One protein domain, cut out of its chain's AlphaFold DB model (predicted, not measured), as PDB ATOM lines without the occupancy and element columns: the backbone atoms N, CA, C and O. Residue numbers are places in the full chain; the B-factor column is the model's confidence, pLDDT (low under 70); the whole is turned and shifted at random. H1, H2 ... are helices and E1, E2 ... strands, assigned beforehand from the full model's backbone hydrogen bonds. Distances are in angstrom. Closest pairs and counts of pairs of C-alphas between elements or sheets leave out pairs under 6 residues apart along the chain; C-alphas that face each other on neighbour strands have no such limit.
ATOM      1  N   THR A 208      33.052 107.884  58.042       80.06
ATOM      2  CA  THR A 208      33.882 107.454  59.161       80.06
ATOM      3  C   THR A 208      35.278 108.069  59.066       80.06
ATOM      4  O   THR A 208      35.904 108.079  58.003       80.06
ATOM      5  N   PHE A 209      35.707 108.662  60.175       85.38
ATOM      6  CA  PHE A 209      36.955 109.398  60.352       85.38
ATOM      7  C   PHE A 209      37.696 108.864  61.570       85.38
ATOM      8  O   PHE A 209      37.112 108.223  62.442       85.38
ATOM      9  N   VAL A 210      38.986 109.157  61.646       86.38
ATOM     10  CA  VAL A 210      39.857 108.732  62.731       86.38
ATOM     11  C   VAL A 210      40.617 109.936  63.274       86.38
ATOM     12  O   VAL A 210      41.241 110.658  62.502       86.38
ATOM     13  N   SER A 211      40.600 110.146  64.588       86.44
ATOM     14  CA  SER A 211      41.610 110.962  65.259       86.44
ATOM     15  C   SER A 211      42.727 110.029  65.730       86.44
ATOM     16  O   SER A 211      42.472 109.138  66.548       86.44
ATOM     17  N   PRO A 212      43.941 110.159  65.173       75.69
ATOM     18  CA  PRO A 212      45.027 109.209  65.383       75.69
ATOM     19  C   PRO A 212      45.705 109.347  66.745       75.69
ATOM     20  O   PRO A 212      46.531 108.505  67.084       75.69
ATOM     21  N   TYR A 213      45.377 110.380  67.522       73.25
ATOM     22  CA  TYR A 213      45.937 110.549  68.851       73.25
ATOM     23  C   TYR A 213      44.956 111.231  69.801       73.25
ATOM     24  O   TYR A 213      44.611 112.400  69.625       73.25
ATOM     25  N   ILE A 214      44.562 110.505  70.846       76.88
ATOM     26  CA  ILE A 214      43.929 111.068  72.038       76.88
ATOM     27  C   ILE A 214      44.781 110.710  73.247       76.88
ATOM     28  O   ILE A 214      45.132 109.550  73.455       76.88
ATOM     29  N   SER A 215      45.145 111.737  74.013       71.69
ATOM     30  CA  SER A 215      46.212 111.661  75.011       71.69
ATOM     31  C   SER A 215      45.928 110.620  76.103       71.69
ATOM     32  O   SER A 215      46.824 109.858  76.486       71.69
ATOM     33  N   ASN A 216      44.672 110.548  76.555       79.38
ATOM     34  CA  ASN A 216      44.237 109.688  77.643       79.38
ATOM     35  C   ASN A 216      42.763 109.223  77.476       79.38
ATOM     36  O   ASN A 216      42.014 109.792  76.676       79.38
ATOM     37  N   PRO A 217      42.337 108.170  78.202       83.50
ATOM     38  CA  PRO A 217      40.978 107.632  78.102       83.50
ATOM     39  C   PRO A 217      39.871 108.563  78.614       83.50
ATOM     40  O   PRO A 217      38.741 108.458  78.140       83.50
ATOM     41  N   ASP A 218      40.168 109.450  79.562       86.56
ATOM     42  CA  ASP A 218      39.176 110.358  80.148       86.56
ATOM     43  C   ASP A 218      38.777 111.439  79.136       86.56
ATOM     44  O   ASP A 218      37.588 111.612  78.866       86.56
ATOM     45  N   ASP A 219      39.758 112.036  78.451       86.06
ATOM     46  CA  ASP A 219      39.550 112.922  77.298       86.06
ATOM     47  C   ASP A 219      38.695 112.228  76.224       86.06
ATOM     48  O   ASP A 219      37.759 112.814  75.675       86.06
ATOM     49  N   ALA A 220      38.997 110.958  75.922       86.94
ATOM     50  CA  ALA A 220      38.250 110.185  74.932       86.94
ATOM     51  C   ALA A 220      36.781 109.995  75.349       86.94
ATOM     52  O   ALA A 220      35.884 110.113  74.510       86.94
ATOM     53  N   ASN A 221      36.524 109.736  76.635       87.75
ATOM     54  CA  ASN A 221      35.174 109.603  77.181       87.75
ATOM     55  C   ASN A 221      34.410 110.933  77.140       87.75
ATOM     56  O   ASN A 221      33.239 110.952  76.757       87.75
ATOM     57  N   GLU A 222      35.050 112.050  77.489       90.12
ATOM     58  CA  GLU A 222      34.440 113.382  77.403       90.12
ATOM     59  C   GLU A 222      34.040 113.730  75.965       90.12
ATOM     60  O   GLU A 222      32.895 114.123  75.709       90.12
ATOM     61  N   ILE A 223      34.954 113.516  75.013       90.31
ATOM     62  CA  ILE A 223      34.705 113.717  73.582       90.31
ATOM     63  C   ILE A 223      33.558 112.811  73.113       90.31
ATOM     64  O   ILE A 223      32.624 113.286  72.460       90.31
ATOM     65  N   ALA A 224      33.579 111.523  73.476       90.00
ATOM     66  CA  ALA A 224      32.542 110.568  73.094       90.00
ATOM     67  C   ALA A 224      31.168 110.986  73.630       90.00
ATOM     68  O   ALA A 224      30.188 110.991  72.883       90.00
ATOM     69  N   ASN A 225      31.097 111.400  74.896       90.19
ATOM     70  CA  ASN A 225      29.866 111.866  75.531       90.19
ATOM     71  C   ASN A 225      29.325 113.143  74.876       90.19
ATOM     72  O   ASN A 225      28.111 113.295  74.731       90.19
ATOM     73  N   ALA A 226      30.197 114.065  74.465       90.00
ATOM     74  CA  ALA A 226      29.796 115.291  73.783       90.00
ATOM     75  C   ALA A 226      29.267 115.022  72.367       90.00
ATOM     76  O   ALA A 226      28.213 115.535  71.990       90.00
ATOM     77  N   LEU A 227      29.968 114.191  71.593       90.81
ATOM     78  CA  LEU A 227      29.629 113.901  70.197       90.81
ATOM     79  C   LEU A 227      28.450 112.921  70.059       90.81
ATOM     80  O   LEU A 227      27.640 113.053  69.139       90.81
ATOM     81  N   THR A 228      28.271 111.996  71.007       90.50
ATOM     82  CA  THR A 228      27.123 111.069  71.007       90.50
ATOM     83  C   THR A 228      25.797 111.810  71.202       90.50
ATOM     84  O   THR A 228      24.796 111.432  70.596       90.50
ATOM     85  N   LYS A 229      25.781 112.920  71.961       89.69
ATOM     86  CA  LYS A 229      24.586 113.773  72.146       89.69
ATOM     87  C   LYS A 229      24.047 114.362  70.840       89.69
ATOM     88  O   LYS A 229      22.862 114.659  70.760       89.69
ATOM     89  N   ILE A 230      24.904 114.516  69.831       88.06
ATOM     90  CA  ILE A 230      24.544 115.015  68.496       88.06
ATOM     91  C   ILE A 230      24.497 113.894  67.443       88.06
ATOM     92  O   ILE A 230      24.431 114.165  66.249       88.06
ATOM     93  N   GLY A 231      24.506 112.628  67.876       86.75
ATOM     94  CA  GLY A 231      24.301 111.461  67.013       86.75
ATOM     95  C   GLY A 231      25.557 110.901  66.337       86.75
ATOM     96  O   GLY A 231      25.433 110.039  65.467       86.75
ATOM     97  N   ILE A 232      26.758 111.351  66.716       89.88
ATOM     98  CA  ILE A 232      28.023 110.812  66.193       89.88
ATOM     99  C   ILE A 232      28.453 109.630  67.056       89.88
ATOM    100  O   ILE A 232      28.680 109.780  68.259       89.88
ATOM    101  N   LYS A 233      28.611 108.451  66.447       89.00
ATOM    102  CA  LYS A 233      29.129 107.286  67.173       89.00
ATOM    103  C   LYS A 233      30.641 107.379  67.281       89.00
ATOM    104  O   LYS A 233      31.321 107.703  66.309       89.00
ATOM    105  N   CYS A 234      31.150 107.064  68.460       88.69
ATOM    106  CA  CYS A 234      32.557 107.181  68.791       88.69
ATOM    107  C   CYS A 234      33.086 105.846  69.320       88.69
ATOM    108  O   CYS A 234      32.428 105.218  70.149       88.69
ATOM    109  N   MET A 235      34.270 105.423  68.879       86.56
ATOM    110  CA  MET A 235      34.932 104.224  69.398       86.56
ATOM    111  C   MET A 235      36.405 104.513  69.674       86.56
ATOM    112  O   MET A 235      37.143 104.929  68.784       86.56
ATOM    113  N   TYR A 236      36.831 104.291  70.917       84.00
ATOM    114  CA  TYR A 236      38.214 104.468  71.347       84.00
ATOM    115  C   TYR A 236      38.960 103.130  71.359       84.00
ATOM    116  O   TYR A 236      38.574 102.183  72.048       84.00
ATOM    117  N   HIS A 237      40.050 103.059  70.604       81.12
ATOM    118  CA  HIS A 237      40.900 101.885  70.466       81.12
ATOM    119  C   HIS A 237      42.052 101.976  71.474       81.12
ATOM    120  O   HIS A 237      43.093 102.573  71.201       81.12
ATOM    121  N   LYS A 238      41.851 101.371  72.652       66.56
ATOM    122  CA  LYS A 238      42.757 101.455  73.812       66.56
ATOM    123  C   LYS A 238      44.247 101.173  73.534       66.56
ATOM    124  O   LYS A 238      45.041 101.957  74.045       66.56
ATOM    125  N   PRO A 239      44.663 100.143  72.763       67.25
ATOM    126  CA  PRO A 239      46.095  99.914  72.545       67.25
ATOM    127  C   PRO A 239      46.726 100.991  71.654       67.25
ATOM    128  O   PRO A 239      47.873 101.367  71.855       67.25
ATOM    129  N   SER A 240      45.967 101.537  70.704       65.81
ATOM    130  CA  SER A 240      46.505 102.442  69.687       65.81
ATOM    131  C   SER A 240      46.323 103.925  70.024       65.81
ATOM    132  O   SER A 240      46.873 104.764  69.322       65.81
ATOM    133  N   LYS A 241      45.547 104.263  71.068       79.31
ATOM    134  CA  LYS A 241      45.144 105.646  71.412       79.31
ATOM    135  C   LYS A 241      44.458 106.390  70.259       79.31
ATOM    136  O   LYS A 241      44.531 107.612  70.139       79.31
ATOM    137  N   ILE A 242      43.769 105.623  69.421       81.81
ATOM    138  CA  ILE A 242      43.047 106.096  68.244       81.81
ATOM    139  C   ILE A 242      41.563 106.186  68.587       81.81
ATOM    140  O   ILE A 242      41.018 105.275  69.210       81.81
ATOM    141  N   MET A 243      40.878 107.227  68.122       86.75
ATOM    142  CA  MET A 243      39.421 107.321  68.210       86.75
ATOM    143  C   MET A 243      38.807 107.381  66.819       86.75
ATOM    144  O   MET A 243      39.204 108.204  66.000       86.75
ATOM    145  N   SER A 244      37.839 106.513  66.541       87.62
ATOM    146  CA  SER A 244      37.044 106.570  65.320       87.62
ATOM    147  C   SER A 244      35.720 107.290  65.563       87.62
ATOM    148  O   SER A 244      35.093 107.143  66.614       87.62
ATOM    149  N   PHE A 245      35.309 108.080  64.575       89.56
ATOM    150  CA  PHE A 245      34.084 108.871  64.561       89.56
ATOM    151  C   PHE A 245      33.257 108.463  63.366       89.56
ATOM    152  O   PHE A 245      33.740 108.504  62.236       89.56
ATOM    153  N   GLN A 246      32.005 108.122  63.608       90.00
ATOM    154  CA  GLN A 246      31.063 107.757  62.576       90.00
ATOM    155  C   GLN A 246      29.929 108.775  62.559       90.00
ATOM    156  O   GLN A 246      29.071 108.806  63.446       90.00
ATOM    157  N   PHE A 247      29.949 109.619  61.532       87.06
ATOM    158  CA  PHE A 247      28.952 110.651  61.325       87.06
ATOM    159  C   PHE A 247      27.707 110.043  60.660       87.06
ATOM    160  O   PHE A 247      27.828 109.239  59.728       87.06
ATOM    161  N   PRO A 248      26.503 110.426  61.114       84.44
ATOM    162  CA  PRO A 248      25.245 109.922  60.577       84.44
ATOM    163  C   PRO A 248      24.957 110.426  59.157       84.44
ATOM    164  O   PRO A 248      24.259 109.749  58.407       84.44
ATOM    165  N   ASN A 249      25.468 111.603  58.787       82.81
ATOM    166  CA  ASN A 249      25.310 112.201  57.463       82.81
ATOM    167  C   ASN A 249      26.388 113.271  57.199       82.81
ATOM    168  O   ASN A 249      27.102 113.699  58.109       82.81
ATOM    169  N   GLU A 250      26.499 113.689  55.937       83.44
ATOM    170  CA  GLU A 250      27.450 114.711  55.485       83.44
ATOM    171  C   GLU A 250      27.110 116.109  56.000       83.44
ATOM    172  O   GLU A 250      28.012 116.860  56.349       83.44
ATOM    173  N   THR A 251      25.826 116.434  56.145       84.44
ATOM    174  CA  THR A 251      25.374 117.729  56.666       84.44
ATOM    175  C   THR A 251      25.917 117.995  58.072       84.44
ATOM    176  O   THR A 251      26.489 119.053  58.329       84.44
ATOM    177  N   LEU A 252      25.810 117.021  58.983       85.38
ATOM    178  CA  LEU A 252      26.353 117.152  60.334       85.38
ATOM    179  C   LEU A 252      27.880 117.246  60.310       85.38
ATOM    180  O   LEU A 252      28.457 118.047  61.035       85.38
ATOM    181  N   PHE A 253      28.544 116.459  59.464       86.94
ATOM    182  CA  PHE A 253      29.993 116.562  59.318       86.94
ATOM    183  C   PHE A 253      30.412 117.967  58.860       86.94
ATOM    184  O   PHE A 253      31.233 118.593  59.521       86.94
ATOM    185  N   SER A 254      29.794 118.506  57.809       84.00
ATOM    186  CA  SER A 254      30.112 119.826  57.247       84.00
ATOM    187  C   SER A 254      29.841 120.993  58.199       84.00
ATOM    188  O   SER A 254      30.468 122.038  58.070       84.00
ATOM    189  N   THR A 255      28.940 120.835  59.174       84.69
ATOM    190  CA  THR A 255      28.702 121.865  60.208       84.69
ATOM    191  C   THR A 255      29.758 121.865  61.318       84.69
ATOM    192  O   THR A 255      29.928 122.875  62.000       84.69
ATOM    193  N   LEU A 256      30.468 120.750  61.516       86.31
ATOM    194  CA  LEU A 256      31.489 120.596  62.557       86.31
ATOM    195  C   LEU A 256      32.915 120.674  62.017       86.31
ATOM    196  O   LEU A 256      33.819 121.038  62.773       86.31
ATOM    197  N   ALA A 257      33.109 120.273  60.761       88.12
ATOM    198  CA  ALA A 257      34.399 120.122  60.114       88.12
ATOM    199  C   ALA A 257      34.881 121.426  59.479       88.12
ATOM    200  O   ALA A 257      34.125 122.171  58.861       88.12
ATOM    201  N   LEU A 258      36.169 121.694  59.650       86.69
ATOM    202  CA  LEU A 258      36.808 122.960  59.333       86.69
ATOM    203  C   LEU A 258      38.200 122.688  58.765       86.69
ATOM    204  O   LEU A 258      38.802 121.648  59.046       86.69
ATOM    205  N   CYS A 259      38.744 123.659  58.027       83.56
ATOM    206  CA  CYS A 259      40.107 123.612  57.489       83.56
ATOM    207  C   CYS A 259      40.388 122.293  56.739       83.56
ATOM    208  O   CYS A 259      41.195 121.468  57.150       83.56
ATOM    209  N   HIS A 260      39.678 122.057  55.637       86.81
ATOM    210  CA  HIS A 260      39.824 120.822  54.870       86.81
ATOM    211  C   HIS A 260      41.129 120.837  54.061       86.81
ATOM    212  O   HIS A 260      41.390 121.758  53.276       86.81
ATOM    213  N   ARG A 261      41.936 119.785  54.214       87.56
ATOM    214  CA  ARG A 261      43.166 119.553  53.453       87.56
ATOM    215  C   ARG A 261      43.230 118.127  52.941       87.56
ATOM    216  O   ARG A 261      42.699 117.200  53.546       87.56
ATOM    217  N   PHE A 262      43.871 117.963  51.793       88.81
ATOM    218  CA  PHE A 262      44.058 116.663  51.179       88.81
ATOM    219  C   PHE A 262      45.534 116.423  50.929       88.81
ATOM    220  O   PHE A 262      46.206 117.272  50.352       88.81
ATOM    221  N   PHE A 263      45.994 115.250  51.339       89.56
ATOM    222  CA  PHE A 263      47.366 114.797  51.182       89.56
ATOM    223  C   PHE A 263      47.404 113.497  50.384       89.56
ATOM    224  O   PHE A 263      46.382 112.829  50.189       89.56
ATOM    225  N   ILE A 264      48.593 113.130  49.936       89.00
ATOM    226  CA  ILE A 264      48.886 111.877  49.259       89.00
ATOM    227  C   ILE A 264      49.621 110.966  50.237       89.00
ATOM    228  O   ILE A 264      50.615 111.350  50.850       89.00
ATOM    229  N   SER A 265      49.103 109.749  50.395       88.00
ATOM    230  CA  SER A 265      49.757 108.708  51.190       88.00
ATOM    231  C   SER A 265      50.885 108.015  50.421       88.00
ATOM    232  O   SER A 265      50.882 108.053  49.190       88.00
ATOM    233  N   PRO A 266      51.795 107.288  51.101       83.44
ATOM    234  CA  PRO A 266      52.855 106.523  50.436       83.44
ATOM    235  C   PRO A 266      52.337 105.516  49.395       83.44
ATOM    236  O   PRO A 266      53.033 105.182  48.444       83.44
ATOM    237  N   SER A 267      51.097 105.040  49.544       82.81
ATOM    238  CA  SER A 267      50.443 104.150  48.576       82.81
ATOM    239  C   SER A 267      49.786 104.884  47.396       82.81
ATOM    240  O   SER A 267      49.062 104.262  46.626       82.81
ATOM    241  N   GLY A 268      49.942 106.206  47.291       82.50
ATOM    242  CA  GLY A 268      49.300 107.056  46.283       82.50
ATOM    243  C   GLY A 268      47.836 107.404  46.579       82.50
ATOM    244  O   GLY A 268      47.219 108.177  45.852       82.50
ATOM    245  N   SER A 269      47.240 106.862  47.646       83.75
ATOM    246  CA  SER A 269      45.843 107.154  47.986       83.75
ATOM    247  C   SER A 269      45.700 108.559  48.567       83.75
ATOM    248  O   SER A 269      46.517 108.963  49.395       83.75
ATOM    249  N   ARG A 270      44.618 109.257  48.209       85.44
ATOM    250  CA  ARG A 270      44.259 110.548  48.802       85.44
ATOM    251  C   ARG A 270      43.816 110.371  50.259       85.44
ATOM    252  O   ARG A 270      43.039 109.459  50.574       85.44
ATOM    253  N   VAL A 271      44.288 111.257  51.121       87.62
ATOM    254  CA  VAL A 271      44.002 111.327  52.555       87.62
ATOM    255  C   VAL A 271      43.331 112.664  52.825       87.62
ATOM    256  O   VAL A 271      43.894 113.706  52.515       87.62
ATOM    257  N   HIS A 272      42.118 112.647  53.367       88.81
ATOM    258  CA  HIS A 272      41.380 113.844  53.756       88.81
ATOM    259  C   HIS A 272      41.619 114.118  55.236       88.81
ATOM    260  O   HIS A 272      41.307 113.279  56.075       88.81
ATOM    261  N   CYS A 273      42.169 115.285  55.543       90.12
ATOM    262  CA  CYS A 273      42.370 115.772  56.898       90.12
ATOM    263  C   CYS A 273      41.521 117.026  57.117       90.12
ATOM    264  O   CYS A 273      41.365 117.854  56.216       90.12
ATOM    265  N   CYS A 274      40.965 117.170  58.311       90.50
ATOM    266  CA  CYS A 274      40.256 118.371  58.745       90.50
ATOM    267  C   CYS A 274      40.267 118.446  60.272       90.50
ATOM    268  O   CYS A 274      40.665 117.495  60.945       90.50
ATOM    269  N   PHE A 275      39.817 119.567  60.819       89.94
ATOM    270  CA  PHE A 275      39.524 119.687  62.242       89.94
ATOM    271  C   PHE A 275      38.024 119.596  62.465       89.94
ATOM    272  O   PHE A 275      37.267 120.172  61.694       89.94
ATOM    273  N   ILE A 276      37.595 118.942  63.539       90.50
ATOM    274  CA  ILE A 276      36.229 119.065  64.049       90.50
ATOM    275  C   ILE A 276      36.234 119.840  65.359       90.50
ATOM    276  O   ILE A 276      37.143 119.691  66.178       90.50
ATOM    277  N   ARG A 277      35.212 120.665  65.582       85.69
ATOM    278  CA  ARG A 277      35.050 121.371  66.856       85.69
ATOM    279  C   ARG A 277      34.342 120.476  67.873       85.69
ATOM    280  O   ARG A 277      33.220 120.036  67.640       85.69
ATOM    281  N   CYS A 278      34.964 120.251  69.025       86.38
ATOM    282  CA  CYS A 278      34.381 119.495  70.135       86.38
ATOM    283  C   CYS A 278      34.837 120.098  71.468       86.38
ATOM    284  O   CYS A 278      36.025 120.348  71.646       86.38
ATOM    285  N   LEU A 279      33.909 120.364  72.397       86.00
ATOM    286  CA  LEU A 279      34.218 120.909  73.734       86.00
ATOM    287  C   LEU A 279      35.095 122.180  73.708       86.00
ATOM    288  O   LEU A 279      35.994 122.354  74.524       86.00
ATOM    289  N   GLY A 280      34.873 123.062  72.728       79.38
ATOM    290  CA  GLY A 280      35.679 124.279  72.557       79.38
ATOM    291  C   GLY A 280      37.104 124.046  72.036       79.38
ATOM    292  O   GLY A 280      37.834 125.015  71.853       79.38
ATOM    293  N   LYS A 281      37.483 122.795  71.749       82.31
ATOM    294  CA  LYS A 281      38.769 122.393  71.171       82.31
ATOM    295  C   LYS A 281      38.607 122.003  69.698       82.31
ATOM    296  O   LYS A 281      37.511 121.659  69.246       82.31
ATOM    297  N   PHE A 282      39.713 122.041  68.960       86.00
ATOM    298  CA  PHE A 282      39.806 121.543  67.588       86.00
ATOM    299  C   PHE A 282      40.469 120.178  67.616       86.00
ATOM    300  O   PHE A 282      41.616 120.049  68.033       86.00
ATOM    301  N   LEU A 283      39.731 119.160  67.189       89.62
ATOM    302  CA  LEU A 283      40.226 117.799  67.113       89.62
ATOM    303  C   LEU A 283      40.594 117.484  65.658       89.62
ATOM    304  O   LEU A 283      39.706 117.528  64.803       89.62
ATOM    305  N   PRO A 284      41.861 117.170  65.345       90.44
ATOM    306  CA  PRO A 284      42.229 116.758  64.003       90.44
ATOM    307  C   PRO A 284      41.676 115.360  63.720       90.44
ATOM    308  O   PRO A 284      41.814 114.433  64.528       90.44
ATOM    309  N   VAL A 285      41.058 115.209  62.553       91.44
ATOM    310  CA  VAL A 285      40.502 113.947  62.069       91.44
ATOM    311  C   VAL A 285      40.940 113.674  60.636       91.44
ATOM    312  O   VAL A 285      41.087 114.581  59.812       91.44
ATOM    313  N   VAL A 286      41.136 112.394  60.341       90.75
ATOM    314  CA  VAL A 286      41.684 111.884  59.089       90.75
ATOM    315  C   VAL A 286      40.763 110.811  58.523       90.75
ATOM    316  O   VAL A 286      40.246 109.963  59.249       90.75
ATOM    317  N   LYS A 287      40.569 110.824  57.207       87.50
ATOM    318  CA  LYS A 287      39.848 109.796  56.455       87.50
ATOM    319  C   LYS A 287      40.634 109.425  55.208       87.50
ATOM    320  O   LYS A 287      41.033 110.283  54.421       87.50
ATOM    321  N   ARG A 288      40.799 108.126  54.963       74.00
ATOM    322  CA  ARG A 288      41.317 107.645  53.681       74.00
ATOM    323  C   ARG A 288      40.182 107.638  52.668       74.00
ATOM    324  O   ARG A 288      39.169 106.980  52.873       74.00
ATOM    325  N   THR A 289      40.349 108.349  51.558       63.47
ATOM    326  CA  THR A 289      39.242 108.598  50.617       63.47
ATOM    327  C   THR A 289      38.760 107.341  49.868       63.47
ATOM    328  O   THR A 289      37.705 107.399  49.255       63.47
ATOM    329  N   ASN A 290      39.486 106.211  49.943       52.25
ATOM    330  CA  ASN A 290      39.232 104.993  49.148       52.25
ATOM    331  C   ASN A 290      39.355 103.660  49.921       52.25
ATOM    332  O   ASN A 290      39.519 102.617  49.292       52.25
ATOM    333  N   VAL A 291      39.348 103.663  51.258       47.69
ATOM    334  CA  VAL A 291      39.381 102.415  52.044       47.69
ATOM    335  C   VAL A 291      38.226 102.425  53.032       47.69
ATOM    336  O   VAL A 291      38.196 103.244  53.949       47.69
ATOM    337  N   GLU A 292      37.282 101.509  52.830       41.88
ATOM    338  CA  GLU A 292      36.308 101.114  53.843       41.88
ATOM    339  C   GLU A 292      37.080 100.471  55.007       41.88
ATOM    340  O   GLU A 292      37.517  99.331  54.933       41.88
ATOM    341  N   HIS A 293      37.361 101.294  56.017       46.41
ATOM    342  CA  HIS A 293      37.773 100.991  57.388       46.41
ATOM    343  C   HIS A 293      38.744  99.827  57.695       46.41
ATOM    344  O   HIS A 293      38.492  98.648  57.472       46.41
ATOM    345  N   LEU A 294      39.795 100.175  58.451       40.78
ATOM    346  CA  LEU A 294      40.646  99.255  59.225       40.78
ATOM    347  C   LEU A 294      39.881  98.472  60.315       40.78
ATOM    348  O   LEU A 294      40.418  97.521  60.864       40.78
ATOM    349  N   SER A 295      38.639  98.851  60.634       36.66
ATOM    350  CA  SER A 295      37.780  98.134  61.588       36.66
ATOM    351  C   SER A 295      36.887  97.068  60.939       36.66
ATOM    352  O   SER A 295      36.265  96.297  61.660       36.66
TER     353      SER A 295
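AT A GLANCE: This is residues 208 to 295 of the 325 residues of an uncharacterized protein of Babesia bigemina (UniProt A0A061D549). Two small antiparallel sheets, E1-E3-E2 and the strongly twisted E4-E5-E6, come together where edge strand E1 of the first crosses edge strand E6 of the second. Helix H1 covers one face of the first sheet along E2 and reaches the end of E5 near Cys 278, while short helix H2 stands beside the second sheet. The printed part has 88 residues with two named helices and six named strands, in the order E1 H1 E2 E3 H2 E4 E5 E6; the class is mixed, helices and strands. The whole is compact, with a radius of gyration of the C-alphas of 12.6 A and spans of 35 by 31 by 21 A.

IN THESE COORDINATES: E1, residues 208 to 211, begins with C-alpha 208 at (33.882, 107.454, 59.161) and is 10.5 A long. H1, residues 217 to 228, measures 15.9 A. E2, residues 233 to 237, measures 13.4 A, and E3, residues 242 to 247, 16.3 A. H2, residues 250 to 256, measures 10.0 A. E4, residues 257 to 264, measures 19.9 A from C-alpha 257 at (34.399, 120.122, 60.114) and bends by 52 degrees at residue 260. E5, residues 270 to 278, is 25.2 A long; E6, residues 281 to 288, is 23.0 A long and ends with C-alpha 288 at (41.317, 107.645, 53.681).

HOW THE PARTS SIT: E1 and E3 are antiparallel at 148 degrees, with N 211 and O 243 within hydrogen-bond range at 2.8 A. E2 and E3 form a hairpin, with N 237 and O 242 at 2.8 A. E1, H1 and E2 make a split strand-helix-strand unit, two strands running the same way with E3 between them in the sheet; its crossover is right-handed. H1 lies over E2 at a height over the sheet of 8.7 A, forming two layers, a helix on one face of a sheet; its closest C-alphas to E2 are Ala 224 and Cys 234, 5.5 A. H1 is also on the other sheet: the closest C-alphas of H1 and E5, Ile 223 and Cys 278, are 6.7 A apart. E4, E5 and E6 make a meander, each strand the antiparallel neighbour of the one before, with two hairpins; N 261 and O 273 are 2.8 A apart, as are N 276 and O 283. H2 stands at this sheet's level; the C-alphas of Leu 256 and Ile 276 are its closest to E5, 5.2 A. The closest C-alphas of E1 and E6 are Ser 211 and Val 285, 4.5 A. H1 and H2 are apart. In both helices every O i to N i+4 pair is within hydrogen-bond range.

THE WHOLE: The two C-alphas farthest apart, those of Lys 229 and Gly 268, are 36.4 A apart. The printed part has no cut, and its seven links are tight. The mean pLDDT of the printed part is 82.1; residues 238 to 240 and 289 to 295 are under 70.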